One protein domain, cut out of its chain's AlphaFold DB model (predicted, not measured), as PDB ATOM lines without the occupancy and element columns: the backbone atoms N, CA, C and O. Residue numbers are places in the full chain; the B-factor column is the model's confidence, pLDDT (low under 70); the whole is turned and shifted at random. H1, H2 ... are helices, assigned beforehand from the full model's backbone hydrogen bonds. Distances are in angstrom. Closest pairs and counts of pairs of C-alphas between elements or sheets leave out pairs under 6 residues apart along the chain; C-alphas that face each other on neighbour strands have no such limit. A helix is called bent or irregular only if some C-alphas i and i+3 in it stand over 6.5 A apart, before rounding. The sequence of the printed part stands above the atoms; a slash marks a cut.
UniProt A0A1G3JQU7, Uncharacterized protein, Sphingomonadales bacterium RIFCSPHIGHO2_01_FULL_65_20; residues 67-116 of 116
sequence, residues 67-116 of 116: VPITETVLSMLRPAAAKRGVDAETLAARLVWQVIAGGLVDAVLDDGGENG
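Overview. This is residues 67 to 116 of the 116 residues of an uncharacterized protein of Sphingomonadales bacterium RIFCSPHIGHO2_01_FULL_65_20 (UniProt A0A1G3JQU7). Three helices make an open, angular frame: the longest, H2, is the base, H1 crosses its first part at about a right angle, and the short H3 makes a corner with its far end. H1 and H3 stand apart from each other, and residues 109 to 116, the last part of H3 with the tail after it, stick out freely. The printed part has 50 residues with three named helices, in the order H1, H2, H3 along the chain, and no named strand; the class is all helix. The whole is loose, with a radius of gyration of the C-alphas of 12.3 A, and the C-alphas span 32 by 25 by 20 A along their three main axes.

Arrangement. The longest helix is H2, residues 88 to 101. H1, residues 71 to 82, touches H2, which meets it with residues 88 to 92 alone. Their closest C-alphas, those of Arg 78 and Ala 88, are 5.3 A apart. The lines of H1 and H2 are about perpendicular, at 88 degrees, and their centres are 12.6 A apart. H3, residues 105 to 111, is close to H2 but not clearly touching, with 1 pair of C-alphas within 8 A. That closest pair is Val 99 and Val 105, whose C-alphas are 5.9 A apart. The lines of H2 and H3 are about perpendicular, at 82 degrees, and their centres are 15.5 A apart. H1 and H3 are apart. In H2 and H3 every pair of O i and N i+4 is within hydrogen-bond range, and in H1 6 of 8 pairs are.

Along the chain. H2 measures 19.7 A from its first to its last C-alpha, from C-alpha 88 at (19.882, -40.202, -47.097) to C-alpha 101 at (28.215, -30.467, -62.004). H1 measures 15.9 A and begins with C-alpha 71 at (26.422, -45.748, -41.863). H1 is only just irregular: C-alphas 76 and 79 are 7.0 A apart, against about 5 A in a regular helix, and its line is a rough one. H3 measures 10.2 A and ends with C-alpha 111 at (40.088, -27.829, -48.529).

Size, cuts and confidence. The two C-alphas farthest apart, those of Gly 85 and Gly 116, are 36.6 A from each other. The printed part has no cut. Both links are tight, with 5 residues between H1 and H2 and 3 between H2 and H3. Without the stretch that stands free, residues 109 to 116, the body of 42 residues spans 27 by 21 by 15 A. The mean pLDDT of the printed part is 85.6, and residues 112 to 116, which end at the chain's last residue, are under 70.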
ATOM      1  N   VAL A  67      28.433 -47.149 -54.784       82.62
ATOM      2  CA  VAL A  67      29.557 -46.602 -54.018       82.62
ATOM      3  C   VAL A  67      29.297 -46.879 -52.537       82.62
ATOM      4  O   VAL A  67      28.243 -46.481 -52.036       82.62
ATOM      5  N   PRO A  68      30.205 -47.564 -51.821       86.31
ATOM      6  CA  PRO A  68      30.028 -47.796 -50.396       86.31
ATOM      7  C   PRO A  68      30.104 -46.468 -49.633       86.31
ATOM      8  O   PRO A  68      31.082 -45.733 -49.737       86.31
ATOM      9  N   ILE A  69      29.073 -46.184 -48.837       87.69
ATOM     10  CA  ILE A  69      29.029 -45.063 -47.894       87.69
ATOM     11  C   ILE A  69      28.849 -45.654 -46.498       87.69
ATOM     12  O   ILE A  69      28.044 -46.563 -46.300       87.69
ATOM     13  N   THR A  70      29.613 -45.163 -45.523       91.00
ATOM     14  CA  THR A  70      29.508 -45.657 -44.147       91.00
ATOM     15  C   THR A  70      28.184 -45.228 -43.510       91.00
ATOM     16  O   THR A  70      27.682 -44.128 -43.756       91.00
ATOM     17  N   GLU A  71      27.638 -46.070 -42.628       92.94
ATOM     18  CA  GLU A  71      26.422 -45.748 -41.863       92.94
ATOM     19  C   GLU A  71      26.593 -44.454 -41.055       92.94
ATOM     20  O   GLU A  71      25.662 -43.661 -40.948       92.94
ATOM     21  N   THR A  72      27.799 -44.183 -40.548       94.75
ATOM     22  CA  THR A  72      28.120 -42.924 -39.870       94.75
ATOM     23  C   THR A  72      27.860 -41.723 -40.780       94.75
ATOM     24  O   THR A  72      27.127 -40.817 -40.386       94.75
ATOM     25  N   VAL A  73      28.373 -41.728 -42.015       92.25
ATOM     26  CA  VAL A  73      28.139 -40.638 -42.979       92.25
ATOM     27  C   VAL A  73      26.659 -40.531 -43.345       92.25
ATOM     28  O   VAL A  73      26.098 -39.434 -43.300       92.25
ATOM     29  N   LEU A  74      25.989 -41.652 -43.622       92.62
ATOM     30  CA  LEU A  74      24.552 -41.646 -43.919       92.62
ATOM     31  C   LEU A  74      23.727 -41.085 -42.756       92.62
ATOM     32  O   LEU A  74      22.827 -40.272 -42.978       92.62
ATOM     33  N   SER A  75      24.049 -41.456 -41.517       94.94
ATOM     34  CA  SER A  75      23.364 -40.957 -40.323       94.94
ATOM     35  C   SER A  75      23.491 -39.438 -40.170       94.94
ATOM     36  O   SER A  75      22.504 -38.782 -39.832       94.94
ATOM     37  N   MET A  76      24.649 -38.864 -40.516       95.62
ATOM     38  CA  MET A  76      24.873 -37.413 -40.508       95.62
ATOM     39  C   MET A  76      24.041 -36.688 -41.576       95.62
ATOM     40  O   MET A  76      23.628 -35.546 -41.375       95.62
ATOM     41  N   LEU A  77      23.729 -37.357 -42.689       94.88
ATOM     42  CA  LEU A  77      22.883 -36.810 -43.752       94.88
ATOM     43  C   LEU A  77      21.379 -36.904 -43.443       94.88
ATOM     44  O   LEU A  77      20.605 -36.093 -43.963       94.88
ATOM     45  N   ARG A  78      20.940 -37.833 -42.581       95.25
ATOM     46  CA  ARG A  78      19.509 -38.071 -42.278       95.25
ATOM     47  C   ARG A  78      18.724 -36.813 -41.887       95.25
ATOM     48  O   ARG A  78      17.644 -36.624 -42.448       95.25
ATOM     49  N   PRO A  79      19.209 -35.911 -41.007       96.44
ATOM     50  CA  PRO A  79      18.460 -34.703 -40.656       96.44
ATOM     51  C   PRO A  79      18.240 -33.778 -41.857       96.44
ATOM     52  O   PRO A  79      17.170 -33.191 -42.020       96.44
ATOM     53  N   ALA A  80      19.249 -33.647 -42.721       95.56
ATOM     54  CA  ALA A  80      19.165 -32.838 -43.929       95.56
ATOM     55  C   ALA A  80      18.257 -33.482 -44.990       95.56
ATOM     56  O   ALA A  80      17.568 -32.755 -45.715       95.56
ATOM     57  N   ALA A  81      18.238 -34.813 -45.062       93.50
ATOM     58  CA  ALA A  81      17.394 -35.588 -45.965       93.50
ATOM     59  C   ALA A  81      15.915 -35.513 -45.548       93.50
ATOM     60  O   ALA A  81      15.063 -35.145 -46.357       93.50
ATOM     61  N   ALA A  82      15.629 -35.702 -44.255       94.75
ATOM     62  CA  ALA A  82      14.288 -35.606 -43.681       94.75
ATOM     63  C   ALA A  82      13.650 -34.227 -43.912       94.75
ATOM     64  O   ALA A  82      12.513 -34.142 -44.369       94.75
ATOM     65  N   LYS A  83      14.410 -33.139 -43.709       95.12
ATOM     66  CA  LYS A  83      13.962 -31.764 -44.014       95.12
ATOM     67  C   LYS A  83      13.543 -31.566 -45.478       95.12
ATOM     68  O   LYS A  83      12.810 -30.630 -45.775       95.12
ATOM     69  N   ARG A  84      14.034 -32.410 -46.388       91.31
ATOM     70  CA  ARG A  84      13.804 -32.340 -47.839       91.31
ATOM     71  C   ARG A  84      12.874 -33.443 -48.356       91.31
ATOM     72  O   ARG A  84      12.654 -33.502 -49.562       91.31
ATOM     73  N   GLY A  85      12.347 -34.303 -47.480       93.56
ATOM     74  CA  GLY A  85      11.462 -35.408 -47.859       93.56
ATOM     75  C   GLY A  85      12.120 -36.453 -48.766       93.56
ATOM     76  O   GLY A  85      11.442 -37.037 -49.607       93.56
ATOM     77  N   VAL A  86      13.434 -36.657 -48.640       92.56
ATOM     78  CA  VAL A  86      14.199 -37.671 -49.389       92.56
ATOM     79  C   VAL A  86      14.946 -38.588 -48.427       92.56
ATOM     80  O   VAL A  86      15.186 -38.213 -47.278       92.56
ATOM     81  N   ASP A  87      15.323 -39.780 -48.878       92.88
ATOM     82  CA  ASP A  87      16.214 -40.662 -48.125       92.88
ATOM     83  C   ASP A  87      17.678 -40.169 -48.183       92.88
ATOM     84  O   ASP A  87      18.055 -39.327 -49.007       92.88
ATOM     85  N   ALA A  88      18.502 -40.656 -47.253       92.88
ATOM     86  CA  ALA A  88      19.882 -40.202 -47.097       92.88
ATOM     87  C   ALA A  88      20.785 -40.603 -48.277       92.88
ATOM     88  O   ALA A  88      21.698 -39.849 -48.607       92.88
ATOM     89  N   GLU A  89      20.514 -41.731 -48.937       90.62
ATOM     90  CA  GLU A  89      21.281 -42.205 -50.096       90.62
ATOM     91  C   GLU A  89      20.998 -41.325 -51.317       90.62
ATOM     92  O   GLU A  89      21.920 -40.838 -51.972       90.62
ATOM     93  N   THR A  90      19.723 -41.009 -51.558       88.75
ATOM     94  CA  THR A  90      19.296 -40.036 -52.566       88.75
ATOM     95  C   THR A  90      19.924 -38.671 -52.306       88.75
ATOM     96  O   THR A  90      20.365 -38.007 -53.248       88.75
ATOM     97  N   LEU A  91      19.980 -38.222 -51.047       92.06
ATOM     98  CA  LEU A  91      20.649 -36.964 -50.724       92.06
ATOM     99  C   LEU A  91      22.154 -37.039 -51.008       92.06
ATOM    100  O   LEU A  91      22.684 -36.107 -51.608       92.06
ATOM    101  N   ALA A  92      22.826 -38.128 -50.633       91.75
ATOM    102  CA  ALA A  92      24.251 -38.317 -50.893       91.75
ATOM    103  C   ALA A  92      24.556 -38.275 -52.398       91.75
ATOM    104  O   ALA A  92      25.413 -37.506 -52.832       91.75
ATOM    105  N   ALA A  93      23.787 -39.006 -53.208       88.19
ATOM    106  CA  ALA A  93      23.917 -38.987 -54.662       88.19
ATOM    107  C   ALA A  93      23.708 -37.578 -55.244       88.19
ATOM    108  O   ALA A  93      24.458 -37.145 -56.119       88.19
ATOM    109  N   ARG A  94      22.725 -36.823 -54.731       87.06
ATOM    110  CA  ARG A  94      22.491 -35.428 -55.144       87.06
ATOM    111  C   ARG A  94      23.632 -34.495 -54.755       87.06
ATOM    112  O   ARG A  94      23.938 -33.589 -55.518       87.06
ATOM    113  N   LEU A  95      24.239 -34.685 -53.587       90.94
ATOM    114  CA  LEU A  95      25.383 -33.880 -53.161       90.94
ATOM    115  C   LEU A  95      26.584 -34.121 -54.076       90.94
ATOM    116  O   LEU A  95      27.140 -33.161 -54.597       90.94
ATOM    117  N   VAL A  96      26.916 -35.387 -54.345       89.56
ATOM    118  CA  VAL A  96      27.991 -35.758 -55.281       89.56
ATOM    119  C   VAL A  96      27.728 -35.171 -56.669       89.56
ATOM    120  O   VAL A  96      28.621 -34.569 -57.262       89.56
ATOM    121  N   TRP A  97      26.488 -35.265 -57.159       86.44
ATOM    122  CA  TRP A  97      26.084 -34.640 -58.419       86.44
ATOM    123  C   TRP A  97      26.372 -33.139 -58.446       86.44
ATOM    124  O   TRP A  97      26.965 -32.651 -59.400       86.44
ATOM    125  N   GLN A  98      25.973 -32.405 -57.406       85.94
ATOM    126  CA  GLN A  98      26.159 -30.954 -57.346       85.94
ATOM    127  C   GLN A  98      27.637 -30.559 -57.272       85.94
ATOM    128  O   GLN A  98      28.027 -29.578 -57.900       85.94
ATOM    129  N   VAL A  99      28.464 -31.333 -56.564       88.56
ATOM    130  CA  VAL A  99      29.917 -31.112 -56.519       88.56
ATOM    131  C   VAL A  99      30.528 -31.266 -57.913       88.56
ATOM    132  O   VAL A  99      31.266 -30.389 -58.354       88.56
ATOM    133  N   ILE A 100      30.180 -32.333 -58.637       85.94
ATOM    134  CA  ILE A 100      30.703 -32.589 -59.987       85.94
ATOM    135  C   ILE A 100      30.177 -31.549 -60.982       85.94
ATOM    136  O   ILE A 100      30.954 -30.887 -61.663       85.94
ATOM    137  N   ALA A 101      28.857 -31.368 -61.049       79.44
ATOM    138  CA  ALA A 101      28.215 -30.467 -62.004       79.44
ATOM    139  C   ALA A 101      28.615 -28.996 -61.785       79.44
ATOM    140  O   ALA A 101      28.667 -28.215 -62.739       79.44
ATOM    141  N   GLY A 102      28.909 -28.625 -60.536       81.69
ATOM    142  CA  GLY A 102      29.401 -27.306 -60.153       81.69
ATOM    143  C   GLY A 102      30.905 -27.098 -60.335       81.69
ATOM    144  O   GLY A 102      31.367 -25.997 -60.056       81.69
ATOM    145  N   GLY A 103      31.668 -28.110 -60.766       81.31
ATOM    146  CA  GLY A 103      33.127 -28.009 -60.885       81.31
ATOM    147  C   GLY A 103      33.838 -27.817 -59.540       81.31
ATOM    148  O   GLY A 103      34.893 -27.201 -59.484       81.31
ATOM    149  N   LEU A 104      33.250 -28.307 -58.443       86.62
ATOM    150  CA  LEU A 104      33.747 -28.112 -57.075       86.62
ATOM    151  C   LEU A 104      34.650 -29.254 -56.591       86.62
ATOM    152  O   LEU A 104      35.007 -29.282 -55.419       86.62
ATOM    153  N   VAL A 105      34.980 -30.220 -57.453       87.19
ATOM    154  CA  VAL A 105      35.770 -31.400 -57.068       87.19
ATOM    155  C   VAL A 105      37.129 -30.982 -56.516       87.19
ATOM    156  O   VAL A 105      37.441 -31.343 -55.387       87.19
ATOM    157  N   ASP A 106      37.882 -30.174 -57.264       86.12
ATOM    158  CA  ASP A 106      39.217 -29.733 -56.844       86.12
ATOM    159  C   ASP A 106      39.143 -28.892 -55.565       86.12
ATOM    160  O   ASP A 106      39.861 -29.163 -54.615       86.12
ATOM    161  N   ALA A 107      38.171 -27.978 -55.468       87.06
ATOM    162  CA  ALA A 107      37.963 -27.172 -54.264       87.06
ATOM    163  C   ALA A 107      37.683 -28.024 -53.009       87.06
ATOM    164  O   ALA A 107      38.211 -27.747 -51.938       87.06
ATOM    165  N   VAL A 108      36.870 -29.081 -53.130       86.75
ATOM    166  CA  VAL A 108      36.585 -30.003 -52.015       86.75
ATOM    167  C   VAL A 108      37.820 -30.827 -51.634       86.75
ATOM    168  O   VAL A 108      37.994 -31.142 -50.456       86.75
ATOM    169  N   LEU A 109      38.654 -31.204 -52.606       86.75
ATOM    170  CA  LEU A 109      39.888 -31.953 -52.357       86.75
ATOM    171  C   LEU A 109      40.974 -31.072 -51.723       86.75
ATOM    172  O   LEU A 109      41.637 -31.526 -50.791       86.75
ATOM    173  N   ASP A 110      41.105 -29.827 -52.175       83.88
ATOM    174  CA  ASP A 110      42.086 -28.859 -51.680       83.88
ATOM    175  C   ASP A 110      41.784 -28.436 -50.231       83.88
ATOM    176  O   ASP A 110      42.680 -28.442 -49.387       83.88
ATOM    177  N   ASP A 111      40.513 -28.172 -49.898       75.88
ATOM    178  CA  ASP A 111      40.088 -27.829 -48.529       75.88
ATOM    179  C   ASP A 111      40.202 -29.020 -47.548       75.88
ATOM    180  O   ASP A 111      40.236 -28.839 -46.329       75.88
ATOM    181  N   GLY A 112      40.260 -30.257 -48.057       59.94
ATOM    182  CA  GLY A 112      40.413 -31.479 -47.259       59.94
ATOM    183  C   GLY A 112      41.862 -31.842 -46.908       59.94
ATOM    184  O   GLY A 112      42.082 -32.800 -46.162       59.94
ATOM    185  N   GLY A 113      42.841 -31.100 -47.440       49.62
ATOM    186  CA  GLY A 113      44.267 -31.443 -47.457       49.62
ATOM    187  C   GLY A 113      45.049 -31.332 -46.141       49.62
ATOM    188  O   GLY A 113      46.238 -31.636 -46.138       49.62
ATOM    189  N   GLU A 114      44.433 -30.958 -45.016       49.94
ATOM    190  CA  GLU A 114      45.124 -30.849 -43.712       49.94
ATOM    191  C   GLU A 114      44.829 -32.006 -42.740       49.94
ATOM    192  O   GLU A 114      44.856 -31.825 -41.527       49.94
ATOM    193  N   ASN A 115      44.563 -33.216 -43.237       48.03
ATOM    194  CA  ASN A 115      44.529 -34.418 -42.393       48.03
ATOM    195  C   ASN A 115      45.378 -35.537 -43.013       48.03
ATOM    196  O   ASN A 115      44.853 -36.542 -43.498       48.03
ATOM    197  N   GLY A 116      46.695 -35.317 -43.015       44.91
ATOM    198  CA  GLY A 116      47.727 -36.349 -43.155       44.91
ATOM    199  C   GLY A 116      48.347 -36.678 -41.805       44.91
ATOM    200  O   GLY A 116      48.523 -35.733 -41.005       44.91
TER     201      GLY A 116